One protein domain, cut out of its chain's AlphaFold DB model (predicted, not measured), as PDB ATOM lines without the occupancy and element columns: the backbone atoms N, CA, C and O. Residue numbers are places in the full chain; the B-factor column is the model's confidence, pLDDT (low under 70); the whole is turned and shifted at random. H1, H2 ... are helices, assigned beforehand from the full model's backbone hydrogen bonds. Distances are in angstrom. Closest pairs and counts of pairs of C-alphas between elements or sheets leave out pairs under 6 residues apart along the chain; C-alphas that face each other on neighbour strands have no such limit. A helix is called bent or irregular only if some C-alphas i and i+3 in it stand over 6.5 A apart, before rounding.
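AT A GLANCE: This is residues 4 to 48 of the 50 residues of an uncharacterized protein of Candidatus Thiodubiliella endoseptemdiera (UniProt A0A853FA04). Picture one long helix, H1, bent between its arms H1a and H1b, making most of the length of a thin rod, with a small hooked end beyond it that holds the four-residue helix H2. The printed part has 45 residues with two named helices, H1 then H2, no named strand, and is all helix. It is extended, with a radius of gyration of the C-alphas of 17.6 A and spans of 55 by 15 by 9 A.

HOW THE PARTS SIT: Start at H1, residues 4 to 35, assigned as one helix by its hydrogen bonds but bent, with C-alphas 15 and 18 6.6 A apart. Its arms, H1a, residues 4 to 15, and H1b, residues 18 to 35, stand at a steep tilt of 37 degrees, only just past shallow. A short link of 6 residues leads to H2, residues 42 to 45, which is apart from both arms. In H1a and H1b every O i to N i+4 pair is within hydrogen-bond range; H2 is too short for such a pair, and its one O i to N i+3 pair is not within range.

IN THESE COORDINATES: Find C-alpha 4 at (-3.076, -16.130, 24.415); H1a runs 16.6 A from there to C-alpha 15. H1b runs 25.9 A from C-alpha 18 to C-alpha 35 at (-41.537, -29.394, 45.442). H2 ends at C-alpha 45, (-44.744, -37.501, 40.887).

THE WHOLE: The two C-alphas farthest apart, those of His 4 and Asn 40, are 55.2 A apart. The printed part has no cut. Look for pLDDT under 70 at residues 36 to 42 and 44 to 48.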
ATOM      1  N   HIS A   4      -3.310 -15.361  23.197       91.25
ATOM      2  CA  HIS A   4      -3.076 -16.130  24.415       91.25
ATOM      3  C   HIS A   4      -4.243 -16.021  25.412       91.25
ATOM      4  O   HIS A   4      -4.726 -17.034  25.912       91.25
ATOM      5  N   GLN A   5      -4.761 -14.812  25.639       91.88
ATOM      6  CA  GLN A   5      -5.956 -14.580  26.458       91.88
ATOM      7  C   GLN A   5      -7.181 -15.297  25.885       91.88
ATOM      8  O   GLN A   5      -7.956 -15.880  26.641       91.88
ATOM      9  N   ASN A   6      -7.332 -15.314  24.555       93.00
ATOM     10  CA  ASN A   6      -8.433 -16.031  23.913       93.00
ATOM     11  C   ASN A   6      -8.325 -17.551  24.136       93.00
ATOM     12  O   ASN A   6      -9.313 -18.203  24.468       93.00
ATOM     13  N   ALA A   7      -7.118 -18.115  24.026       94.56
ATOM     14  CA  ALA A   7      -6.879 -19.532  24.301       94.56
ATOM     15  C   ALA A   7      -7.201 -19.906  25.760       94.56
ATOM     16  O   ALA A   7      -7.860 -20.918  26.002       94.56
ATOM     17  N   ILE A   8      -6.805 -19.065  26.722       95.62
ATOM     18  CA  ILE A   8      -7.128 -19.253  28.145       95.62
ATOM     19  C   ILE A   8      -8.643 -19.201  28.366       95.62
ATOM     20  O   ILE A   8      -9.204 -20.076  29.027       95.62
ATOM     21  N   PHE A   9      -9.331 -18.225  27.772       94.81
ATOM     22  CA  PHE A   9     -10.781 -18.096  27.898       94.81
ATOM     23  C   PHE A   9     -11.526 -19.321  27.343       94.81
ATOM     24  O   PHE A   9     -12.470 -19.817  27.967       94.81
ATOM     25  N   HIS A  10     -11.072 -19.866  26.211       94.69
ATOM     26  CA  HIS A  10     -11.627 -21.096  25.647       94.69
ATOM     27  C   HIS A  10     -11.406 -22.314  26.551       94.69
ATOM     28  O   HIS A  10     -12.329 -23.111  26.725       94.69
ATOM     29  N   GLN A  11     -10.218 -22.456  27.147       95.88
ATOM     30  CA  GLN A  11      -9.934 -23.550  28.082       95.88
ATOM     31  C   GLN A  11     -10.820 -23.469  29.326       95.88
ATOM     32  O   GLN A  11     -11.427 -24.470  29.695       95.88
ATOM     33  N   ILE A  12     -10.964 -22.279  29.915       96.19
ATOM     34  CA  ILE A  12     -11.838 -22.053  31.074       96.19
ATOM     35  C   ILE A  12     -13.291 -22.368  30.715       96.19
ATOM     36  O   ILE A  12     -13.966 -23.088  31.444       96.19
ATOM     37  N   THR A  13     -13.770 -21.890  29.566       95.62
ATOM     38  CA  THR A  13     -15.146 -22.147  29.119       95.62
ATOM     39  C   THR A  13     -15.405 -23.642  28.924       95.62
ATOM     40  O   THR A  13     -16.434 -24.157  29.360       95.62
ATOM     41  N   ASN A  14     -14.471 -24.365  28.301       95.06
ATOM     42  CA  ASN A  14     -14.599 -25.809  28.109       95.06
ATOM     43  C   ASN A  14     -14.495 -26.584  29.427       95.06
ATOM     44  O   ASN A  14     -15.257 -27.527  29.623       95.06
ATOM     45  N   PHE A  15     -13.613 -26.167  30.337       95.88
ATOM     46  CA  PHE A  15     -13.512 -26.745  31.676       95.88
ATOM     47  C   PHE A  15     -14.814 -26.567  32.462       95.88
ATOM     48  O   PHE A  15     -15.271 -27.502  33.112       95.88
ATOM     49  N   LEU A  16     -15.441 -25.390  32.367       96.38
ATOM     50  CA  LEU A  16     -16.666 -25.073  33.093       96.38
ATOM     51  C   LEU A  16     -17.926 -25.694  32.483       96.38
ATOM     52  O   LEU A  16     -18.887 -25.891  33.219       96.38
ATOM     53  N   LYS A  17     -17.949 -26.048  31.190       95.31
ATOM     54  CA  LYS A  17     -19.136 -26.636  30.532       95.31
ATOM     55  C   LYS A  17     -19.696 -27.845  31.279       95.31
ATOM     56  O   LYS A  17     -20.896 -27.906  31.529       95.31
ATOM     57  N   THR A  18     -18.833 -28.792  31.631       93.25
ATOM     58  CA  THR A  18     -19.234 -30.032  32.305       93.25
ATOM     59  C   THR A  18     -19.793 -29.788  33.712       93.25
ATOM     60  O   THR A  18     -20.922 -30.209  33.965       93.25
ATOM     61  N   PRO A  19     -19.093 -29.088  34.629       96.19
ATOM     62  CA  PRO A  19     -19.632 -28.816  35.956       96.19
ATOM     63  C   PRO A  19     -20.863 -27.902  35.923       96.19
ATOM     64  O   PRO A  19     -21.742 -28.086  36.756       96.19
ATOM     65  N   LEU A  20     -20.996 -26.974  34.961       96.06
ATOM     66  CA  LEU A  20     -22.228 -26.181  34.816       96.06
ATOM     67  C   LEU A  20     -23.419 -27.035  34.375       96.06
ATOM     68  O   LEU A  20     -24.522 -26.856  34.888       96.06
ATOM     69  N   ALA A  21     -23.208 -27.958  33.433       95.50
ATOM     70  CA  ALA A  21     -24.251 -28.881  32.998       95.50
ATOM     71  C   ALA A  21     -24.699 -29.792  34.149       95.50
ATOM     72  O   ALA A  21     -25.899 -29.949  34.373       95.50
ATOM     73  N   LEU A  22     -23.741 -30.328  34.915       95.69
ATOM     74  CA  LEU A  22     -24.019 -31.137  36.100       95.69
ATOM     75  C   LEU A  22     -24.773 -30.332  37.166       95.69
ATOM     76  O   LEU A  22     -25.826 -30.764  37.626       95.69
ATOM     77  N   LEU A  23     -24.305 -29.120  37.476       95.12
ATOM     78  CA  LEU A  23     -24.962 -28.224  38.425       95.12
ATOM     79  C   LEU A  23     -26.407 -27.915  38.009       95.12
ATOM     80  O   LEU A  23     -27.298 -27.902  38.851       95.12
ATOM     81  N   GLY A  24     -26.666 -27.695  36.717       94.06
ATOM     82  CA  GLY A  24     -28.023 -27.477  36.211       94.06
ATOM     83  C   GLY A  24     -28.951 -28.673  36.450       94.06
ATOM     84  O   GLY A  24     -30.103 -28.491  36.854       94.06
ATOM     85  N   VAL A  25     -28.450 -29.895  36.248       91.56
ATOM     86  CA  VAL A  25     -29.192 -31.136  36.523       91.56
ATOM     87  C   VAL A  25     -29.437 -31.304  38.020       91.56
ATOM     88  O   VAL A  25     -30.575 -31.539  38.426       91.56
ATOM     89  N   ASP A  26     -28.409 -31.115  38.843       91.62
ATOM     90  CA  ASP A  26     -28.511 -31.259  40.295       91.62
ATOM     91  C   ASP A  26     -29.464 -30.230  40.902       91.62
ATOM     92  O   ASP A  26     -30.287 -30.575  41.749       91.62
ATOM     93  N   LEU A  27     -29.438 -28.982  40.425       88.81
ATOM     94  CA  LEU A  27     -30.380 -27.944  40.846       88.81
ATOM     95  C   LEU A  27     -31.819 -28.278  40.440       88.81
ATOM     96  O   LEU A  27     -32.734 -28.094  41.246       88.81
ATOM     97  N   LYS A  28     -32.034 -28.796  39.223       86.50
ATOM     98  CA  LYS A  28     -33.359 -29.253  38.781       86.50
ATOM     99  C   LYS A  28     -33.858 -30.399  39.662       86.50
ATOM    100  O   LYS A  28     -34.997 -30.350  40.121       86.50
ATOM    101  N   ASN A  29     -33.003 -31.379  39.947       81.88
ATOM    102  CA  ASN A  29     -33.325 -32.517  40.807       81.88
ATOM    103  C   ASN A  29     -33.595 -32.080  42.251       81.88
ATOM    104  O   ASN A  29     -34.538 -32.558  42.876       81.88
ATOM    105  N   PHE A  30     -32.821 -31.127  42.768       83.88
ATOM    106  CA  PHE A  30     -33.003 -30.572  44.105       83.88
ATOM    107  C   PHE A  30     -34.331 -29.816  44.240       83.88
ATOM    108  O   PHE A  30     -35.083 -30.047  45.186       83.88
ATOM    109  N   GLN A  31     -34.657 -28.946  43.278       78.62
ATOM    110  CA  GLN A  31     -35.943 -28.240  43.242       78.62
ATOM    111  C   GLN A  31     -37.110 -29.216  43.094       78.62
ATOM    112  O   GLN A  31     -38.112 -29.097  43.799       78.62
ATOM    113  N   PHE A  32     -36.958 -30.221  42.233       74.81
ATOM    114  CA  PHE A  32     -37.950 -31.270  42.053       74.81
ATOM    115  C   PHE A  32     -38.192 -32.052  43.347       74.81
ATOM    116  O   PHE A  32     -39.341 -32.207  43.743       74.81
ATOM    117  N   ASN A  33     -37.138 -32.451  44.059       71.75
ATOM    118  CA  ASN A  33     -37.248 -33.145  45.343       71.75
ATOM    119  C   ASN A  33     -37.826 -32.256  46.464       71.75
ATOM    120  O   ASN A  33     -38.445 -32.753  47.400       71.75
ATOM    121  N   LYS A  34     -37.645 -30.931  46.383       71.25
ATOM    122  CA  LYS A  34     -38.226 -29.974  47.338       71.25
ATOM    123  C   LYS A  34     -39.723 -29.746  47.099       71.25
ATOM    124  O   LYS A  34     -40.482 -29.668  48.062       71.25
ATOM    125  N   ILE A  35     -40.134 -29.610  45.838       70.62
ATOM    126  CA  ILE A  35     -41.537 -29.394  45.442       70.62
ATOM    127  C   ILE A  35     -42.327 -30.698  45.574       70.62
ATOM    128  O   ILE A  35     -43.419 -30.725  46.138       70.62
ATOM    129  N   CYS A  36     -41.755 -31.795  45.090       63.56
ATOM    130  CA  CYS A  36     -42.303 -33.125  45.258       63.56
ATOM    131  C   CYS A  36     -41.773 -33.688  46.574       63.56
ATOM    132  O   CYS A  36     -40.811 -34.448  46.586       63.56
ATOM    133  N   HIS A  37     -42.408 -33.348  47.696       67.75
ATOM    134  CA  HIS A  37     -42.259 -34.153  48.906       67.75
ATOM    135  C   HIS A  37     -42.915 -35.515  48.608       67.75
ATOM    136  O   HIS A  37     -44.095 -35.722  48.890       67.75
ATOM    137  N   PHE A  38     -42.182 -36.411  47.935       61.78
ATOM    138  CA  PHE A  38     -42.672 -37.685  47.389       61.78
ATOM    139  C   PHE A  38     -43.430 -38.517  48.432       61.78
ATOM    140  O   PHE A  38     -44.391 -39.204  48.095       61.78
ATOM    141  N   ALA A  39     -43.034 -38.398  49.702       63.97
ATOM    142  CA  ALA A  39     -43.683 -39.050  50.832       63.97
ATOM    143  C   ALA A  39     -45.141 -38.597  51.064       63.97
ATOM    144  O   ALA A  39     -45.937 -39.382  51.568       63.97
ATOM    145  N   ASN A  40     -45.507 -37.371  50.675       65.19
ATOM    146  CA  ASN A  40     -46.814 -36.773  50.975       65.19
ATOM    147  C   ASN A  40     -47.743 -36.673  49.752       65.19
ATOM    148  O   ASN A  40     -48.959 -36.613  49.922       65.19
ATOM    149  N   HIS A  41     -47.207 -36.681  48.523       69.50
ATOM    150  CA  HIS A  41     -48.011 -36.538  47.295       69.50
ATOM    151  C   HIS A  41     -47.576 -37.485  46.154       69.50
ATOM    152  O   HIS A  41     -47.209 -37.023  45.071       69.50
ATOM    153  N   PRO A  42     -47.657 -38.817  46.347       68.69
ATOM    154  CA  PRO A  42     -47.178 -39.816  45.380       68.69
ATOM    155  C   PRO A  42     -47.831 -39.742  43.985       68.69
ATOM    156  O   PRO A  42     -47.267 -40.240  43.012       68.69
ATOM    157  N   TYR A  43     -48.999 -39.108  43.848       71.31
ATOM    158  CA  TYR A  43     -49.697 -38.957  42.566       71.31
ATOM    159  C   TYR A  43     -49.154 -37.814  41.690       71.31
ATOM    160  O   TYR A  43     -49.203 -37.933  40.468       71.31
ATOM    161  N   LEU A  44     -48.599 -36.740  42.272       64.50
ATOM    162  CA  LEU A  44     -48.014 -35.621  41.510       64.50
ATOM    163  C   LEU A  44     -46.730 -36.048  40.792       64.50
ATOM    164  O   LEU A  44     -46.464 -35.649  39.662       64.50
ATOM    165  N   CYS A  45     -45.975 -36.941  41.422       65.69
ATOM    166  CA  CYS A  45     -44.744 -37.501  40.887       65.69
ATOM    167  C   CYS A  45     -44.961 -38.351  39.628       65.69
ATOM    168  O   CYS A  45     -44.092 -38.416  38.763       65.69
ATOM    169  N   LYS A  46     -46.141 -38.970  39.506       63.72
ATOM    170  CA  LYS A  46     -46.495 -39.864  38.399       63.72
ATOM    171  C   LYS A  46     -46.698 -39.130  37.068       63.72
ATOM    172  O   LYS A  46     -46.573 -39.754  36.027       63.72
ATOM    173  N   GLY A  47     -47.004 -37.829  37.103       63.22
ATOM    174  CA  GLY A  47     -47.158 -36.990  35.906       63.22
ATOM    175  C   GLY A  47     -45.887 -36.249  35.479       63.22
ATOM    176  O   GLY A  47     -45.859 -35.671  34.399       63.22
ATOM    177  N   LEU A  48     -44.849 -36.247  36.320       61.09
ATOM    178  CA  LEU A  48     -43.578 -35.557  36.063       61.09
ATOM    179  C   LEU A  48     -42.473 -36.497  35.555       61.09
ATOM    180  O   LEU A  48     -41.461 -36.023  35.043       61.09
TER     181      LEU A  48